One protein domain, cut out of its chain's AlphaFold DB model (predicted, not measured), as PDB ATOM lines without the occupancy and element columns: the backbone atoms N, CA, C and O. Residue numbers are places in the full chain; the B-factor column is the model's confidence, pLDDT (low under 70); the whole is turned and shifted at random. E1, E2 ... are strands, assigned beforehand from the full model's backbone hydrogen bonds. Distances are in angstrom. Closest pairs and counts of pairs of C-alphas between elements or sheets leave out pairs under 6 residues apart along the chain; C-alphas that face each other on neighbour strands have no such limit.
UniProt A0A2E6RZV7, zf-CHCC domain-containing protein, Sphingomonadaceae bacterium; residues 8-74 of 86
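What this domain is: This is residues 8 to 74 of the 86 residues of the protein "zf-CHCC domain-containing protein" of Sphingomonadaceae bacterium (UniProt A0A2E6RZV7). This domain has little regular structure: a small sheet of E1, E5 and E4 and a hairpin of E2 and E3 sit together, while the loop of residues 19 to 39 reaches far out, making the length. The printed part has 67 residues, no named helix and five strands, E1 to E5, holding 19 residues: all strand. Sheet E1 E5 E4 is mixed, E2 E3 antiparallel. It is only just loose, close to compact, with radius of gyration of the C-alphas 13.1 A, spanning 41 by 20 by 19 A.

Where its parts are: E1, residues 8 to 11, 9.7 A, begins at C-alpha 8 (29.658, 0.718, -8.728). E2 is 15 to 18, 10.5 A; E3 40 to 43, 10.3 A; E4 49 to 51, 7.1 A. E5, 58 to 61, 10.0 A, ends at C-alpha 61 (27.366, 10.913, -10.285).

How they stand to each other: E1 and E5 are parallel; N 9 and O 58, 2.8 A, are within hydrogen-bond range. Hairpin E4 and E5 has N 59 and O 50, 2.8 A; hairpin E2 and E3, N 16 and O 42, 2.9 A, both within that range. The closest C-alphas of E3 and E4, Glu 43 and Val 50, are 7.2 A apart.

The domain as a whole: C-alphas 28 and 46, farthest apart, are 41.7 A apart. The printed part has no cut; E2 to E3 is a long link. The mean pLDDT of the printed part is 92.2, and no printed residue has a pLDDT under 70.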
ATOM      1  N   VAL A   8      30.106  -0.609  -8.301       94.81
ATOM      2  CA  VAL A   8      29.658   0.718  -8.728       94.81
ATOM      3  C   VAL A   8      28.755   1.302  -7.647       94.81
ATOM      4  O   VAL A   8      27.752   0.693  -7.279       94.81
ATOM      5  N   SER A   9      29.092   2.495  -7.161       95.50
ATOM      6  CA  SER A   9      28.305   3.244  -6.184       95.50
ATOM      7  C   SER A   9      27.771   4.526  -6.813       95.50
ATOM      8  O   SER A   9      28.546   5.365  -7.270       95.50
ATOM      9  N   MET A  10      26.452   4.712  -6.783       97.19
ATOM     10  CA  MET A  10      25.825   5.976  -7.180       97.19
ATOM     11  C   MET A  10      26.006   7.021  -6.080       97.19
ATOM     12  O   MET A  10      25.893   6.707  -4.891       97.19
ATOM     13  N   VAL A  11      26.319   8.255  -6.469       97.25
ATOM     14  CA  VAL A  11      26.521   9.379  -5.552       97.25
ATOM     15  C   VAL A  11      25.836  10.636  -6.066       97.25
ATOM     16  O   VAL A  11      25.744  10.877  -7.264       97.25
ATOM     17  N   THR A  12      25.401  11.491  -5.146       97.69
ATOM     18  CA  THR A  12      24.719  12.755  -5.467       97.69
ATOM     19  C   THR A  12      25.662  13.957  -5.502       97.69
ATOM     20  O   THR A  12      25.273  15.050  -5.914       97.69
ATOM     21  N   THR A  13      26.908  13.792  -5.048       97.00
ATOM     22  CA  THR A  13      27.903  14.866  -4.949       97.00
ATOM     23  C   THR A  13      29.190  14.494  -5.660       97.00
ATOM     24  O   THR A  13      29.641  13.356  -5.588       97.00
ATOM     25  N   ARG A  14      29.842  15.489  -6.274       95.62
ATOM     26  CA  ARG A  14      31.119  15.294  -6.983       95.62
ATOM     27  C   ARG A  14      32.273  14.925  -6.060       95.62
ATOM     28  O   ARG A  14      33.182  14.233  -6.479       95.62
ATOM     29  N   ARG A  15      32.249  15.384  -4.811       95.56
ATOM     30  CA  ARG A  15      33.273  15.042  -3.821       95.56
ATOM     31  C   ARG A  15      32.807  13.854  -3.009       95.56
ATOM     32  O   ARG A  15      31.784  13.940  -2.330       95.56
ATOM     33  N   VAL A  16      33.566  12.774  -3.075       95.38
ATOM     34  CA  VAL A  16      33.284  11.515  -2.391       95.38
ATOM     35  C   VAL A  16      34.490  11.090  -1.568       95.38
ATOM     36  O   VAL A  16      35.562  11.693  -1.619       95.38
ATOM     37  N   TRP A  17      34.304  10.056  -0.761       93.88
ATOM     38  CA  TRP A  17      35.387   9.422  -0.031       93.88
ATOM     39  C   TRP A  17      35.252   7.912  -0.149       93.88
ATOM     40  O   TRP A  17      34.144   7.383  -0.242       93.88
ATOM     41  N   CYS A  18      36.384   7.223  -0.119       93.38
ATOM     42  CA  CYS A  18      36.432   5.770  -0.110       93.38
ATOM     43  C   CYS A  18      37.331   5.312   1.036       93.38
ATOM     44  O   CYS A  18      38.399   5.884   1.256       93.38
ATOM     45  N   ASP A  19      36.888   4.307   1.785       92.94
ATOM     46  CA  ASP A  19      37.705   3.582   2.765       92.94
ATOM     47  C   ASP A  19      37.751   2.070   2.476       92.94
ATOM     48  O   ASP A  19      38.272   1.301   3.280       92.94
ATOM     49  N   GLY A  20      37.183   1.641   1.345       91.38
ATOM     50  CA  GLY A  20      37.107   0.251   0.900       91.38
ATOM     51  C   GLY A  20      36.230  -0.679   1.746       91.38
ATOM     52  O   GLY A  20      36.178  -1.867   1.445       91.38
ATOM     53  N   ALA A  21      35.572  -0.194   2.805       90.19
ATOM     54  CA  ALA A  21      34.871  -1.066   3.747       90.19
ATOM     55  C   ALA A  21      33.584  -0.480   4.346       90.19
ATOM     56  O   ALA A  21      33.020  -1.103   5.246       90.19
ATOM     57  N   THR A  22      33.096   0.664   3.857       86.00
ATOM     58  CA  THR A  22      31.839   1.302   4.294       86.00
ATOM     59  C   THR A  22      30.681   0.315   4.474       86.00
ATOM     60  O   THR A  22      29.951   0.398   5.461       86.00
ATOM     61  N   ASP A  23      30.541  -0.647   3.561       84.81
ATOM     62  CA  ASP A  23      29.407  -1.581   3.519       84.81
ATOM     63  C   ASP A  23      29.594  -2.813   4.424       84.81
ATOM     64  O   ASP A  23      28.693  -3.641   4.589       84.81
ATOM     65  N   ILE A  24      30.760  -2.944   5.063       84.81
ATOM     66  CA  ILE A  24      31.058  -4.042   5.978       84.81
ATOM     67  C   ILE A  24      30.581  -3.682   7.385       84.81
ATOM     68  O   ILE A  24      31.014  -2.714   8.007       84.81
ATOM     69  N   ARG A  25      29.703  -4.515   7.947       86.19
ATOM     70  CA  ARG A  25      29.238  -4.350   9.331       86.19
ATOM     71  C   ARG A  25      30.405  -4.399  10.321       86.19
ATOM     72  O   ARG A  25      31.234  -5.297  10.272       86.19
ATOM     73  N   THR A  26      30.438  -3.476  11.277       87.50
ATOM     74  CA  THR A  26      31.404  -3.523  12.388       87.50
ATOM     75  C   THR A  26      31.023  -4.623  13.386       87.50
ATOM     76  O   THR A  26      29.840  -4.874  13.622       87.50
ATOM     77  N   GLY A  27      32.015  -5.284  13.989       87.81
ATOM     78  CA  GLY A  27      31.809  -6.348  14.974       87.81
ATOM     79  C   GLY A  27      32.561  -6.107  16.284       87.81
ATOM     80  O   GLY A  27      33.370  -5.195  16.407       87.81
ATOM     81  N   LYS A  28      32.342  -6.981  17.277       92.75
ATOM     82  CA  LYS A  28      33.043  -6.925  18.578       92.75
ATOM     83  C   LYS A  28      34.574  -6.971  18.440       92.75
ATOM     84  O   LYS A  28      35.275  -6.384  19.255       92.75
ATOM     85  N   ASN A  29      35.070  -7.663  17.413       90.94
ATOM     86  CA  ASN A  29      36.494  -7.957  17.229       90.94
ATOM     87  C   ASN A  29      37.144  -7.183  16.072       90.94
ATOM     88  O   ASN A  29      38.334  -7.356  15.836       90.94
ATOM     89  N   TYR A  30      36.389  -6.378  15.318       84.75
ATOM     90  CA  TYR A  30      36.926  -5.659  14.163       84.75
ATOM     91  C   TYR A  30      36.103  -4.414  13.843       84.75
ATOM     92  O   TYR A  30      34.889  -4.383  14.043       84.75
ATOM     93  N   ARG A  31      36.775  -3.396  13.300       83.88
ATOM     94  CA  ARG A  31      36.145  -2.213  12.705       83.88
ATOM     95  C   ARG A  31      36.157  -2.360  11.191       83.88
ATOM     96  O   ARG A  31      37.167  -2.800  10.655       83.88
ATOM     97  N   ALA A  32      35.078  -1.955  10.527       83.69
ATOM     98  CA  ALA A  32      34.953  -2.021   9.069       83.69
ATOM     99  C   ALA A  32      36.152  -1.374   8.354       83.69
ATOM    100  O   ALA A  32      36.851  -2.041   7.600       83.69
ATOM    101  N   ALA A  33      36.490  -0.138   8.733       79.38
ATOM    102  CA  ALA A  33      37.614   0.625   8.183       79.38
ATOM    103  C   ALA A  33      38.995  -0.063   8.280       79.38
ATOM    104  O   ALA A  33      39.930   0.367   7.619       79.38
ATOM    105  N   ALA A  34      39.157  -1.107   9.104       82.12
ATOM    106  CA  ALA A  34      40.410  -1.864   9.181       82.12
ATOM    107  C   ALA A  34      40.576  -2.896   8.049       82.12
ATOM    108  O   ALA A  34      41.658  -3.456   7.909       82.12
ATOM    109  N   LEU A  35      39.514  -3.188   7.290       85.88
ATOM    110  CA  LEU A  35      39.493  -4.217   6.243       85.88
ATOM    111  C   LEU A  35      39.606  -3.654   4.823       85.88
ATOM    112  O   LEU A  35      39.763  -4.429   3.886       85.88
ATOM    113  N   GLY A  36      39.503  -2.334   4.671       89.06
ATOM    114  CA  GLY A  36      39.692  -1.655   3.397       89.06
ATOM    115  C   GLY A  36      41.054  -0.968   3.332       89.06
ATOM    116  O   GLY A  36      42.088  -1.581   3.595       89.06
ATOM    117  N   HIS A  37      41.054   0.318   2.996       90.94
ATOM    118  CA  HIS A  37      42.257   1.142   2.871       90.94
ATOM    119  C   HIS A  37      42.113   2.444   3.677       90.94
ATOM    120  O   HIS A  37      41.013   2.782   4.127       90.94
ATOM    121  N   PRO A  38      43.202   3.208   3.896       90.19
ATOM    122  CA  PRO A  38      43.093   4.527   4.509       90.19
ATOM    123  C   PRO A  38      42.068   5.385   3.770       90.19
ATOM    124  O   PRO A  38      42.069   5.411   2.540       90.19
ATOM    125  N   LYS A  39      41.211   6.094   4.510       90.94
ATOM    126  CA  LYS A  39      40.201   6.969   3.910       90.94
ATOM    127  C   LYS A  39      40.869   7.970   2.968       90.94
ATOM    128  O   LYS A  39      41.691   8.771   3.412       90.94
ATOM    129  N   ILE A  40      40.454   7.950   1.709       92.12
ATOM    130  CA  ILE A  40      40.830   8.944   0.707       92.12
ATOM    131  C   ILE A  40      39.608   9.737   0.274       92.12
ATOM    132  O   ILE A  40      38.470   9.305   0.465       92.12
ATOM    133  N   TYR A  41      39.869  10.886  -0.327       93.25
ATOM    134  CA  TYR A  41      38.865  11.749  -0.923       93.25
ATOM    135  C   TYR A  41      39.109  11.781  -2.424       93.25
ATOM    136  O   TYR A  41      40.265  11.820  -2.838       93.25
ATOM    137  N   LEU A  42      38.027  11.717  -3.191       94.31
ATOM    138  CA  LEU A  42      38.037  11.695  -4.647       94.31
ATOM    139  C   LEU A  42      37.085  12.785  -5.155       94.31
ATOM    140  O   LEU A  42      36.012  12.989  -4.573       94.31
ATOM    141  N   GLU A  43      37.451  13.471  -6.227       94.69
ATOM    142  CA  GLU A  43      36.584  14.363  -6.987       94.69
ATOM    143  C   GLU A  43      36.184  13.719  -8.328       94.69
ATOM    144  O   GLU A  43      37.003  13.273  -9.120       94.69
ATOM    145  N   ILE A  44      34.881  13.639  -8.587       94.75
ATOM    146  CA  ILE A  44      34.346  13.235  -9.887       94.75
ATOM    147  C   ILE A  44      34.531  14.402 -10.847       94.75
ATOM    148  O   ILE A  44      34.099  15.518 -10.544       94.75
ATOM    149  N   ASP A  45      35.115  14.136 -12.011       92.00
ATOM    150  CA  ASP A  45      35.392  15.126 -13.045       92.00
ATOM    151  C   ASP A  45      34.233  15.256 -14.063       92.00
ATOM    152  O   ASP A  45      33.055  15.045 -13.745       92.00
ATOM    153  N   GLU A  46      34.517  15.761 -15.260       93.31
ATOM    154  CA  GLU A  46      33.529  15.975 -16.325       93.31
ATOM    155  C   GLU A  46      33.003  14.666 -16.935       93.31
ATOM    156  O   GLU A  46      31.910  14.665 -17.499       93.31
ATOM    157  N   HIS A  47      33.712  13.543 -16.775       93.12
ATOM    158  CA  HIS A  47      33.277  12.226 -17.243       93.12
ATOM    159  C   HIS A  47      32.113  11.664 -16.418       93.12
ATOM    160  O   HIS A  47      31.435  10.738 -16.858       93.12
ATOM    161  N   GLY A  48      31.845  12.233 -15.237       96.00
ATOM    162  CA  GLY A  48      30.715  11.845 -14.392       96.00
ATOM    163  C   GLY A  48      30.963  10.611 -13.527       96.00
ATOM    164  O   GLY A  48      30.029  10.154 -12.871       96.00
ATOM    165  N   TYR A  49      32.192  10.095 -13.488       95.94
ATOM    166  CA  TYR A  49      32.604   9.037 -12.570       95.94
ATOM    167  C   TYR A  49      34.073   9.173 -12.156       95.94
ATOM    168  O   TYR A  49      34.821   9.946 -12.750       95.94
ATOM    169  N   VAL A  50      34.465   8.427 -11.126       95.75
ATOM    170  CA  VAL A  50      35.858   8.284 -10.683       95.75
ATOM    171  C   VAL A  50      36.073   6.919 -10.039       95.75
ATOM    172  O   VAL A  50      35.186   6.408  -9.351       95.75
ATOM    173  N   ASP A  51      37.251   6.341 -10.234       94.44
ATOM    174  CA  ASP A  51      37.662   5.062  -9.666       94.44
ATOM    175  C   ASP A  51      38.563   5.249  -8.445       94.44
ATOM    176  O   ASP A  51      39.448   6.108  -8.393       94.44
ATOM    177  N   CYS A  52      38.342   4.419  -7.432       93.31
ATOM    178  CA  CYS A  52      39.236   4.348  -6.289       93.31
ATOM    179  C   CYS A  52      40.475   3.516  -6.638       93.31
ATOM    180  O   CYS A  52      40.376   2.298  -6.748       93.31
ATOM    181  N   GLY A  53      41.659   4.130  -6.673       89.56
ATOM    182  CA  GLY A  53      42.921   3.436  -6.977       89.56
ATOM    183  C   GLY A  53      43.399   2.384  -5.956       89.56
ATOM    184  O   GLY A  53      44.520   1.899  -6.074       89.56
ATOM    185  N   TYR A  54      42.602   2.055  -4.930       90.31
ATOM    186  CA  TYR A  54      42.912   0.994  -3.957       90.31
ATOM    187  C   TYR A  54      42.019  -0.240  -4.091       90.31
ATOM    188  O   TYR A  54      42.496  -1.352  -3.887       90.31
ATOM    189  N   CYS A  55      40.721  -0.051  -4.341       91.12
ATOM    190  CA  CYS A  55      39.734  -1.136  -4.366       91.12
ATOM    191  C   CYS A  55      38.959  -1.225  -5.686       91.12
ATOM    192  O   CYS A  55      38.021  -2.014  -5.772       91.12
ATOM    193  N   ASP A  56      39.311  -0.397  -6.673       91.31
ATOM    194  CA  ASP A  56      38.700  -0.308  -8.005       91.31
ATOM    195  C   ASP A  56      37.186  -0.025  -7.997       91.31
ATOM    196  O   ASP A  56      36.504  -0.154  -9.013       91.31
ATOM    197  N   ARG A  57      36.624   0.392  -6.853       92.88
ATOM    198  CA  ARG A  57      35.228   0.834  -6.762       92.88
ATOM    199  C   ARG A  57      35.047   2.107  -7.587       92.88
ATOM    200  O   ARG A  57      35.740   3.097  -7.340       92.88
ATOM    201  N   ARG A  58      34.054   2.097  -8.473       95.25
ATOM    202  CA  ARG A  58      33.646   3.255  -9.270       95.25
ATOM    203  C   ARG A  58      32.549   4.041  -8.570       95.25
ATOM    204  O   ARG A  58      31.527   3.476  -8.182       95.25
ATOM    205  N   PHE A  59      32.721   5.349  -8.453       96.62
ATOM    206  CA  PHE A  59      31.677   6.268  -8.009       96.62
ATOM    207  C   PHE A  59      31.096   6.992  -9.218       96.62
ATOM    208  O   PHE A  59      31.846   7.640  -9.941       96.62
ATOM    209  N   VAL A  60      29.784   6.895  -9.433       97.50
ATOM    210  CA  VAL A  60      29.077   7.513 -10.569       97.50
ATOM    211  C   VAL A  60      28.144   8.600 -10.053       97.50
ATOM    212  O   VAL A  60      27.373   8.372  -9.120       97.50
ATOM    213  N   LEU A  61      28.220   9.789 -10.646       98.00
ATOM    214  CA  LEU A  61      27.366  10.913 -10.285       98.00
ATOM    215  C   LEU A  61      25.963  10.728 -10.874       98.00
ATOM    216  O   LEU A  61      25.809  10.652 -12.093       98.00
ATOM    217  N   GLU A  62      24.945  10.722 -10.015       98.00
ATOM    218  CA  GLU A  62      23.538  10.670 -10.422       98.00
ATOM    219  C   GLU A  62      23.180  11.856 -11.332       98.00
ATOM    220  O   GLU A  62      23.522  13.008 -11.049       98.00
ATOM    221  N   GLY A  63      22.502  11.575 -12.448       96.56
ATOM    222  CA  GLY A  63      22.192  12.562 -13.487       96.56
ATOM    223  C   GLY A  63      23.412  13.080 -14.263       96.56
ATOM    224  O   GLY A  63      23.270  13.988 -15.085       96.56
ATOM    225  N   GLY A  64      24.605  12.538 -14.003       94.56
ATOM    226  CA  GLY A  64      25.833  12.838 -14.727       94.56
ATOM    227  C   GLY A  64      25.958  12.061 -16.046       94.56
ATOM    228  O   GLY A  64      25.165  11.170 -16.336       94.56
ATOM    229  N   PRO A  65      26.986  12.360 -16.857       95.75
ATOM    230  CA  PRO A  65      27.167  11.755 -18.181       95.75
ATOM    231  C   PRO A  65      27.459  10.245 -18.172       95.75
ATOM    232  O   PRO A  65      27.304   9.599 -19.205       95.75
ATOM    233  N   ALA A  66      27.859   9.682 -17.030       95.31
ATOM    234  CA  ALA A  66      28.069   8.245 -16.858       95.31
ATOM    235  C   ALA A  66      26.870   7.510 -16.234       95.31
ATOM    236  O   ALA A  66      26.913   6.285 -16.113       95.31
ATOM    237  N   ASP A  67      25.804   8.219 -15.851       96.94
ATOM    238  CA  ASP A  67      24.596   7.605 -15.303       96.94
ATOM    239  C   ASP A  67      23.840   6.818 -16.390       96.94
ATOM    240  O   ASP A  67      23.681   7.270 -17.525       96.94
ATOM    241  N   GLY A  68      23.402   5.603 -16.059       94.62
ATOM    242  CA  GLY A  68      22.722   4.693 -16.985       94.62
ATOM    243  C   GLY A  68      23.597   4.093 -18.097       94.62
ATOM    244  O   GLY A  68      23.080   3.355 -18.938       94.62
ATOM    245  N   VAL A  69      24.904   4.373 -18.113       93.88
ATOM    246  CA  VAL A  69      25.854   3.812 -19.086       93.88
ATOM    247  C   VAL A  69      26.368   2.447 -18.616       93.88
ATOM    248  O   VAL A  69      26.528   2.207 -17.416       93.88
ATOM    249  N   ASP A  70      26.669   1.553 -19.563       93.81
ATOM    250  CA  ASP A  70      27.378   0.302 -19.283       93.81
ATOM    251  C   ASP A  70      28.817   0.587 -18.817       93.81
ATOM    252  O   ASP A  70      29.721   0.850 -19.616       93.81
ATOM    253  N   GLN A  71      29.024   0.504 -17.502       92.38
ATOM    254  CA  GLN A  71      30.295   0.817 -16.849       92.38
ATOM    255  C   GLN A  71      31.444  -0.102 -17.283       92.38
ATOM    256  O   GLN A  71      32.600   0.293 -17.165       92.38
ATOM    257  N   SER A  72      31.156  -1.293 -17.821       90.44
ATOM    258  CA  SER A  72      32.192  -2.211 -18.313       90.44
ATOM    259  C   SER A  72      32.892  -1.719 -19.584       90.44
ATOM    260  O   SER A  72      33.962  -2.210 -19.938       90.44
ATOM    261  N   THR A  73      32.282  -0.750 -20.270       90.81
ATOM    262  CA  THR A  73      32.790  -0.173 -21.522       90.81
ATOM    263  C   THR A  73      33.606   1.100 -21.312       90.81
ATOM    264  O   THR A  73      34.279   1.558 -22.237       90.81
ATOM    265  N   LEU A  74      33.540   1.671 -20.109       90.56
ATOM    266  CA  LEU A  74      34.233   2.897 -19.742       90.56
ATOM    267  C   LEU A  74      35.654   2.585 -19.266       90.56
ATOM    268  O   LEU A  74      35.919   1.522 -18.706       90.56
TER     269      LEU A  74